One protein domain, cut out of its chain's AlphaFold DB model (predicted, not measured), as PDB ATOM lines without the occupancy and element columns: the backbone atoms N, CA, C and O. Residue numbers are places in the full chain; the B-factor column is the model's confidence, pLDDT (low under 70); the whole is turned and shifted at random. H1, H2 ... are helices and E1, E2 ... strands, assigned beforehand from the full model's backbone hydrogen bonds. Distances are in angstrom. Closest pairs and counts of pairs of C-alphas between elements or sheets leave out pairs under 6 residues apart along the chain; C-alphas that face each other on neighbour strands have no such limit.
ATOM      1  N   PRO A   2     218.376 184.517 144.437       34.78
ATOM      2  CA  PRO A   2     219.685 185.071 144.096       34.78
ATOM      3  C   PRO A   2     219.518 186.509 143.589       34.78
ATOM      4  O   PRO A   2     218.699 186.773 142.710       34.78
ATOM      5  N   ILE A   3     220.251 187.441 144.198       39.75
ATOM      6  CA  ILE A   3     220.306 188.848 143.795       39.75
ATOM      7  C   ILE A   3     221.267 188.912 142.603       39.75
ATOM      8  O   ILE A   3     222.481 188.855 142.785       39.75
ATOM      9  N   GLU A   4     220.738 188.951 141.381       54.09
ATOM     10  CA  GLU A   4     221.559 189.113 140.176       54.09
ATOM     11  C   GLU A   4     221.923 190.599 140.005       54.09
ATOM     12  O   GLU A   4     221.048 191.462 139.904       54.09
ATOM     13  N   GLN A   5     223.226 190.900 140.030       52.62
ATOM     14  CA  GLN A   5     223.761 192.260 139.931       52.62
ATOM     15  C   GLN A   5     223.747 192.744 138.475       52.62
ATOM     16  O   GLN A   5     224.354 192.124 137.602       52.62
ATOM     17  N   LEU A   6     223.067 193.864 138.217       63.69
ATOM     18  CA  LEU A   6     223.080 194.543 136.923       63.69
ATOM     19  C   LEU A   6     224.344 195.408 136.815       63.69
ATOM     20  O   LEU A   6     224.648 196.181 137.722       63.69
ATOM     21  N   THR A   7     225.081 195.287 135.713       64.31
ATOM     22  CA  THR A   7     226.265 196.118 135.447       64.31
ATOM     23  C   THR A   7     225.896 197.241 134.485       64.31
ATOM     24  O   THR A   7     225.249 197.003 133.464       64.31
ATOM     25  N   PHE A   8     226.320 198.459 134.804       66.38
ATOM     26  CA  PHE A   8     226.179 199.626 133.938       66.38
ATOM     27  C   PHE A   8     227.546 199.996 133.369       66.38
ATOM     28  O   PHE A   8     228.566 199.822 134.039       66.38
ATOM     29  N   ASP A   9     227.575 200.475 132.130       70.19
ATOM     30  CA  ASP A   9     228.769 201.121 131.600       70.19
ATOM     31  C   ASP A   9     228.946 202.521 132.236       70.19
ATOM     32  O   ASP A   9     228.040 203.012 132.920       70.19
ATOM     33  N   PRO A  10     230.110 203.176 132.074       68.31
ATOM     34  CA  PRO A  10     230.354 204.505 132.642       68.31
ATOM     35  C   PRO A  10     229.363 205.587 132.183       68.31
ATOM     36  O   PRO A  10     229.246 206.614 132.846       68.31
ATOM     37  N   ASP A  11     228.650 205.354 131.078       67.88
ATOM     38  CA  ASP A  11     227.639 206.258 130.524       67.88
ATOM     39  C   ASP A  11     226.242 206.020 131.137       67.88
ATOM     40  O   ASP A  11     225.286 206.731 130.816       67.88
ATOM     41  N   GLY A  12     226.108 205.036 132.035       64.94
ATOM     42  CA  GLY A  12     224.852 204.673 132.688       64.94
ATOM     43  C   GLY A  12     223.946 203.787 131.832       64.94
ATOM     44  O   GLY A  12     222.767 203.616 132.159       64.94
ATOM     45  N   ASP A  13     224.459 203.206 130.746       69.25
ATOM     46  CA  ASP A  13     223.716 202.245 129.942       69.25
ATOM     47  C   ASP A  13     223.858 200.828 130.523       69.25
ATOM     48  O   ASP A  13     224.953 200.397 130.898       69.25
ATOM     49  N   PRO A  14     222.759 200.051 130.597       67.50
ATOM     50  CA  PRO A  14     222.825 198.682 131.082       67.50
ATOM     51  C   PRO A  14     223.625 197.819 130.105       67.50
ATOM     52  O   PRO A  14     223.399 197.833 128.883       67.50
ATOM     53  N   VAL A  15     224.540 197.041 130.676       68.94
ATOM     54  CA  VAL A  15     225.346 196.049 129.977       68.94
ATOM     55  C   VAL A  15     224.577 194.734 129.969       68.94
ATOM     56  O   VAL A  15     224.232 194.182 131.011       68.94
ATOM     57  N   LEU A  16     224.280 194.238 128.774       73.12
ATOM     58  CA  LEU A  16     223.539 192.996 128.593       73.12
ATOM     59  C   LEU A  16     224.515 191.819 128.549       73.12
ATOM     60  O   LEU A  16     225.533 191.887 127.858       73.12
ATOM     61  N   ARG A  17     224.180 190.741 129.267       68.19
ATOM     62  CA  ARG A  17     224.905 189.468 129.245       68.19
ATOM     63  C   ARG A  17     224.249 188.533 128.235       68.19
ATOM     64  O   ARG A  17     223.115 188.102 128.435       68.19
ATOM     65  N   PHE A  18     224.967 188.213 127.168       66.00
ATOM     66  CA  PHE A  18     224.561 187.175 126.225       66.00
ATOM     67  C   PHE A  18     225.246 185.872 126.601       66.00
ATOM     68  O   PHE A  18     226.466 185.850 126.745       66.00
ATOM     69  N   VAL A  19     224.450 184.812 126.740       65.94
ATOM     70  CA  VAL A  19     224.927 183.450 126.979       65.94
ATOM     71  C   VAL A  19     224.745 182.675 125.683       65.94
ATOM     72  O   VAL A  19     223.620 182.516 125.205       65.94
ATOM     73  N   TYR A  20     225.851 182.230 125.088       62.12
ATOM     74  CA  TYR A  20     225.818 181.392 123.892       62.12
ATOM     75  C   TYR A  20     226.403 180.008 124.191       62.12
ATOM     76  O   TYR A  20     227.574 179.932 124.577       62.12
ATOM     77  N   PRO A  21     225.645 178.914 123.982       63.75
ATOM     78  CA  PRO A  21     226.188 177.570 124.096       63.75
ATOM     79  C   PRO A  21     227.065 177.271 122.875       63.75
ATOM     80  O   PRO A  21     226.571 177.124 121.754       63.75
ATOM     81  N   LEU A  22     228.379 177.151 123.069       58.88
ATOM     82  CA  LEU A  22     229.255 176.590 122.046       58.88
ATOM     83  C   LEU A  22     229.021 175.080 121.991       58.88
ATOM     84  O   LEU A  22     229.621 174.310 122.742       58.88
ATOM     85  N   ALA A  23     228.183 174.640 121.057       61.03
ATOM     86  CA  ALA A  23     228.293 173.273 120.575       61.03
ATOM     87  C   ALA A  23     229.698 173.107 119.969       61.03
ATOM     88  O   ALA A  23     230.114 173.938 119.152       61.03
ATOM     89  N   LYS A  64     230.334 174.663 126.425       61.22
ATOM     90  CA  LYS A  64     231.118 175.831 126.802       61.22
ATOM     91  C   LYS A  64     230.246 177.056 126.567       61.22
ATOM     92  O   LYS A  64     230.019 177.452 125.428       61.22
ATOM     93  N   GLU A  65     229.735 177.637 127.638       60.53
ATOM     94  CA  GLU A  65     229.001 178.891 127.569       60.53
ATOM     95  C   GLU A  65     229.990 180.044 127.388       60.53
ATOM     96  O   GLU A  65     231.029 180.112 128.052       60.53
ATOM     97  N   VAL A  66     229.697 180.936 126.445       58.62
ATOM     98  CA  VAL A  66     230.414 182.206 126.316       58.62
ATOM     99  C   VAL A  66     229.527 183.302 126.862       58.62
ATOM    100  O   VAL A  66     228.435 183.526 126.340       58.62
ATOM    101  N   ASP A  67     230.044 183.993 127.872       60.28
ATOM    102  CA  ASP A  67     229.469 185.221 128.393       60.28
ATOM    103  C   ASP A  67     230.027 186.419 127.634       60.28
ATOM    104  O   ASP A  67     231.236 186.659 127.618       60.28
ATOM    105  N   MET A  68     229.139 187.196 127.018       64.50
ATOM    106  CA  MET A  68     229.508 188.454 126.379       64.50
ATOM    107  C   MET A  68     228.772 189.620 127.030       64.50
ATOM    108  O   MET A  68     227.545 189.617 127.113       64.50
ATOM    109  N   LEU A  69     229.539 190.622 127.459       68.38
ATOM    110  CA  LEU A  69     229.042 191.892 127.975       68.38
ATOM    111  C   LEU A  69     228.997 192.921 126.846       68.38
ATOM    112  O   LEU A  69     230.018 193.214 126.221       68.38
ATOM    113  N   VAL A  70     227.817 193.477 126.579       70.88
ATOM    114  CA  VAL A  70     227.607 194.422 125.473       70.88
ATOM    115  C   VAL A  70     226.714 195.584 125.882       70.88
ATOM    116  O   VAL A  70     225.686 195.407 126.533       70.88
ATOM    117  N   SER A  71     227.098 196.787 125.454       79.12
ATOM    118  CA  SER A  71     226.295 197.996 125.648       79.12
ATOM    119  C   SER A  71     225.016 197.917 124.809       79.12
ATOM    120  O   SER A  71     225.050 197.765 123.582       79.12
ATOM    121  N   SER A  72     223.877 198.051 125.482       76.62
ATOM    122  CA  SER A  72     222.538 198.077 124.881       76.62
ATOM    123  C   SER A  72     222.377 199.168 123.809       76.62
ATOM    124  O   SER A  72     221.736 198.944 122.773       76.62
ATOM    125  N   LYS A  73     223.023 200.326 123.992       82.88
ATOM    126  CA  LYS A  73     223.068 201.416 123.010       82.88
ATOM    127  C   LYS A  73     223.800 201.002 121.738       82.88
ATOM    128  O   LYS A  73     223.288 201.210 120.638       82.88
ATOM    129  N   ARG A  74     224.960 200.350 121.871       82.50
ATOM    130  CA  ARG A  74     225.732 199.850 120.719       82.50
ATOM    131  C   ARG A  74     224.975 198.761 119.958       82.50
ATOM    132  O   ARG A  74     224.962 198.795 118.732       82.50
ATOM    133  N   LEU A  75     224.276 197.861 120.652       81.94
ATOM    134  CA  LEU A  75     223.425 196.853 120.003       81.94
ATOM    135  C   LEU A  75     222.259 197.471 119.231       81.94
ATOM    136  O   LEU A  75     221.965 197.044 118.117       81.94
ATOM    137  N   SER A  76     221.631 198.500 119.800       84.75
ATOM    138  CA  SER A  76     220.532 199.221 119.150       84.75
ATOM    139  C   SER A  76     220.987 199.965 117.889       84.75
ATOM    140  O   SER A  76     220.218 200.091 116.939       84.75
ATOM    141  N   LEU A  77     222.232 200.452 117.863       86.50
ATOM    142  CA  LEU A  77     222.836 201.056 116.671       86.50
ATOM    143  C   LEU A  77     223.250 200.004 115.633       86.50
ATOM    144  O   LEU A  77     223.147 200.257 114.438       86.50
ATOM    145  N   ALA A  78     223.701 198.832 116.081       85.62
ATOM    146  CA  ALA A  78     224.194 197.771 115.207       85.62
ATOM    147  C   ALA A  78     223.079 196.944 114.539       85.62
ATOM    148  O   ALA A  78     223.324 196.332 113.502       85.62
ATOM    149  N   SER A  79     221.870 196.891 115.114       85.88
ATOM    150  CA  SER A  79     220.769 196.081 114.576       85.88
ATOM    151  C   SER A  79     219.389 196.710 114.814       85.88
ATOM    152  O   SER A  79     218.980 196.878 115.968       85.88
ATOM    153  N   PRO A  80     218.602 196.964 113.746       85.88
ATOM    154  CA  PRO A  80     217.214 197.414 113.865       85.88
ATOM    155  C   PRO A  80     216.326 196.440 114.647       85.88
ATOM    156  O   PRO A  80     215.432 196.868 115.374       85.88
ATOM    157  N   VAL A  81     216.594 195.133 114.539       87.44
ATOM    158  CA  VAL A  81     215.856 194.100 115.281       87.44
ATOM    159  C   VAL A  81     216.140 194.227 116.772       87.44
ATOM    160  O   VAL A  81     215.210 194.272 117.569       87.44
ATOM    161  N   LEU A  82     217.412 194.364 117.158       84.19
ATOM    162  CA  LEU A  82     217.776 194.526 118.567       84.19
ATOM    163  C   LEU A  82     217.251 195.844 119.135       84.19
ATOM    164  O   LEU A  82     216.767 195.871 120.262       84.19
ATOM    165  N   LYS A  83     217.248 196.918 118.340       85.94
ATOM    166  CA  LYS A  83     216.593 198.171 118.727       85.94
ATOM    167  C   LYS A  83     215.105 197.961 119.018       85.94
ATOM    168  O   LYS A  83     214.623 198.406 120.055       85.94
ATOM    169  N   ALA A  84     214.383 197.253 118.147       85.56
ATOM    170  CA  ALA A  84     212.971 196.941 118.363       85.56
ATOM    171  C   ALA A  84     212.749 196.015 119.573       85.56
ATOM    172  O   ALA A  84     211.776 196.189 120.301       85.56
ATOM    173  N   MET A  85     213.665 195.084 119.844       84.19
ATOM    174  CA  MET A  85     213.596 194.227 121.030       84.19
ATOM    175  C   MET A  85     213.841 194.985 122.337       84.19
ATOM    176  O   MET A  85     213.254 194.631 123.351       84.19
ATOM    177  N   LEU A  86     214.684 196.021 122.331       83.75
ATOM    178  CA  LEU A  86     215.026 196.786 123.536       83.75
ATOM    179  C   LEU A  86     214.106 197.994 123.765       83.75
ATOM    180  O   LEU A  86     213.876 198.384 124.904       83.75
ATOM    181  N   GLN A  87     213.587 198.602 122.698       83.12
ATOM    182  CA  GLN A  87     212.851 199.875 122.753       83.12
ATOM    183  C   GLN A  87     211.472 199.822 122.077       83.12
ATOM    184  O   GLN A  87     210.719 200.787 122.166       83.12
ATOM    185  N   GLY A  88     211.153 198.742 121.363       79.50
ATOM    186  CA  GLY A  88     209.919 198.600 120.587       79.50
ATOM    187  C   GLY A  88     208.798 197.884 121.340       79.50
ATOM    188  O   GLY A  88     208.737 197.902 122.563       79.50
ATOM    189  N   SER A  89     207.895 197.238 120.603       78.00
ATOM    190  CA  SER A  89     206.692 196.571 121.133       78.00
ATOM    191  C   SER A  89     206.893 195.101 121.524       78.00
ATOM    192  O   SER A  89     205.930 194.398 121.834       78.00
ATOM    193  N   PHE A  90     208.130 194.612 121.491       81.69
ATOM    194  CA  PHE A  90     208.457 193.243 121.877       81.69
ATOM    195  C   PHE A  90     208.300 193.037 123.388       81.69
ATOM    196  O   PHE A  90     208.487 193.956 124.178       81.69
ATOM    197  N   ARG A  91     207.998 191.810 123.826       78.00
ATOM    198  CA  ARG A  91     207.875 191.504 125.267       78.00
ATOM    199  C   ARG A  91     209.191 191.750 126.012       78.00
ATOM    200  O   ARG A  91     209.187 192.078 127.198       78.00
ATOM    201  N   GLU A  92     210.303 191.599 125.306       77.88
ATOM    202  CA  GLU A  92     211.664 191.840 125.765       77.88
ATOM    203  C   GLU A  92     211.909 193.314 126.117       77.88
ATOM    204  O   GLU A  92     212.657 193.584 127.058       77.88
ATOM    205  N   SER A  93     211.232 194.262 125.457       79.81
ATOM    206  CA  SER A  93     211.428 195.695 125.709       79.81
ATOM    207  C   SER A  93     210.845 196.108 127.057       79.81
ATOM    208  O   SER A  93     211.466 196.872 127.792       79.81
ATOM    209  N   TYR A  94     209.703 195.527 127.437       77.50
ATOM    210  CA  TYR A  94     209.094 195.732 128.749       77.50
ATOM    211  C   TYR A  94     210.009 195.229 129.868       77.50
ATOM    212  O   TYR A  94     210.226 195.914 130.866       77.50
ATOM    213  N   ARG A  95     210.614 194.049 129.679       74.00
ATOM    214  CA  ARG A  95     211.604 193.516 130.621       74.00
ATOM    215  C   ARG A  95     212.821 194.427 130.701       74.00
ATOM    216  O   ARG A  95     213.230 194.767 131.801       74.00
ATOM    217  N   TYR A  96     213.343 194.877 129.564       74.75
ATOM    218  CA  TYR A  96     214.464 195.810 129.510       74.75
ATOM    219  C   TYR A  96     214.160 197.163 130.183       74.75
ATOM    220  O   TYR A  96     215.013 197.704 130.885       74.75
ATOM    221  N   GLN A  97     212.942 197.696 130.046       77.50
ATOM    222  CA  GLN A  97     212.516 198.915 130.744       77.50
ATOM    223  C   GLN A  97     212.424 198.725 132.255       77.50
ATOM    224  O   GLN A  97     212.858 199.611 132.987       77.50
ATOM    225  N   ILE A  98     211.930 197.571 132.716       71.94
ATOM    226  CA  ILE A  98     211.975 197.215 134.138       71.94
ATOM    227  C   ILE A  98     213.430 197.160 134.614       71.94
ATOM    228  O   ILE A  98     213.748 197.782 135.616       71.94
ATOM    229  N   LEU A  99     214.335 196.511 133.870       71.62
ATOM    230  CA  LEU A  99     215.758 196.471 134.234       71.62
ATOM    231  C   LEU A  99     216.370 197.864 134.369       71.62
ATOM    232  O   LEU A  99     217.103 198.126 135.321       71.62
ATOM    233  N   ARG A 100     216.063 198.761 133.425       70.81
ATOM    234  CA  ARG A 100     216.539 200.147 133.463       70.81
ATOM    235  C   ARG A 100     215.999 200.926 134.662       70.81
ATOM    236  O   ARG A 100     216.721 201.772 135.172       70.81
ATOM    237  N   SER A 101     214.756 200.688 135.083       70.00
ATOM    238  CA  SER A 101     214.125 201.454 136.164       70.00
ATOM    239  C   SER A 101     214.407 200.896 137.561       70.00
ATOM    240  O   SER A 101     214.505 201.672 138.506       70.00
ATOM    241  N   THR A 102     214.562 199.577 137.706       64.69
ATOM    242  CA  THR A 102     214.764 198.916 139.008       64.69
ATOM    243  C   THR A 102     216.221 198.571 139.302       64.69
ATOM    244  O   THR A 102     216.530 198.152 140.418       64.69
ATOM    245  N   GLY A 103     217.112 198.667 138.309       58.34
ATOM    246  CA  GLY A 103     218.517 198.279 138.447       58.34
ATOM    247  C   GLY A 103     218.733 196.788 138.738       58.34
ATOM    248  O   GLY A 103     219.831 196.391 139.115       58.34
ATOM    249  N   THR A 104     217.695 195.955 138.610       50.19
ATOM    250  CA  THR A 104     217.710 194.541 139.006       50.19
ATOM    251  C   THR A 104     216.933 193.679 138.015       50.19
ATOM    252  O   THR A 104     215.756 193.920 137.745       50.19
ATOM    253  N   GLY A 105     217.594 192.638 137.497       50.91
ATOM    254  CA  GLY A 105     216.973 191.541 136.750       50.91
ATOM    255  C   GLY A 105     217.782 191.058 135.538       50.91
ATOM    256  O   GLY A 105     218.856 191.571 135.228       50.91
ATOM    257  N   ARG A 106     217.216 190.079 134.823       52.19
ATOM    258  CA  ARG A 106     217.834 189.390 133.683       52.19
ATOM    259  C   ARG A 106     216.925 189.418 132.462       52.19
ATOM    260  O   ARG A 106     215.740 189.099 132.553       52.19
TER     261      ARG A 106
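What this domain is: This is residues 2 to 23 and 64 to 106 of the 114 residues of an uncharacterized protein of Marssonina brunnea f. sp. multigermtubi (strain MB_m1) (UniProt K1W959). A ribbon of two long antiparallel strands, E1 and E2, reaches away from a small group of three helices. H1 and H2 lie side by side as a short helical hairpin, and H3 follows on from H2 at a steep angle, with H2 in the middle of the three. The printed part has 65 residues, with two named strands and then three named helices along the chain, in the order E1, E2, H1, H2, H3; the class is mixed, helices and strands. The whole is compact, with a radius of gyration of the C-alphas of 12.2 A, and spans 32 by 28 by 25 A.

Where its parts are: E1 is residues 15 to 22, 21.4 A long, and begins at C-alpha 15 (225.346, 196.049, 129.977). E2 is residues 64 to 71, 22.7 A. H1 is residues 72 to 78, 9.8 A, and H2 residues 80 to 87, 10.2 A. H3, residues 91 to 102, is 17.1 A long and ends at C-alpha 102 (214.764, 198.916, 139.008).

How they stand to each other: E1 and E2 are antiparallel neighbours at 156 degrees; N 16 and O 70 are 2.9 A apart and N 68 and O 18 are 3.0 A apart, within hydrogen-bond range. The closest C-alphas of E1 and H1 are those of Val 15 and Ser 72, 6.2 A apart. H1 and H2, a hairpin, touch at a shallow tilt of 22 degrees, opposite ways, closest at the C-alphas of Ser 76 and Lys 83, 4.1 A. H2 and H3 touch at a steep tilt of 47 degrees, the same way, closest at the C-alphas of Leu 86 and Ser 93, 4.3 A. H1 and H3 are apart. In H1, H2 and H3 every O i to N i+4 pair is within hydrogen-bond range.

The domain as a whole: The two farthest C-alphas, of Ala 23 and Ser 101, are 35.2 A apart. Residues 24 to 63 are not printed; C-alphas 23 and 64 are 7.3 A apart across this cut. Residues 2 to 14 hold no named element. Mean pLDDT of the printed part is 70.5; 31 residues are under 70, among them 2 to 8 and 102 to 106.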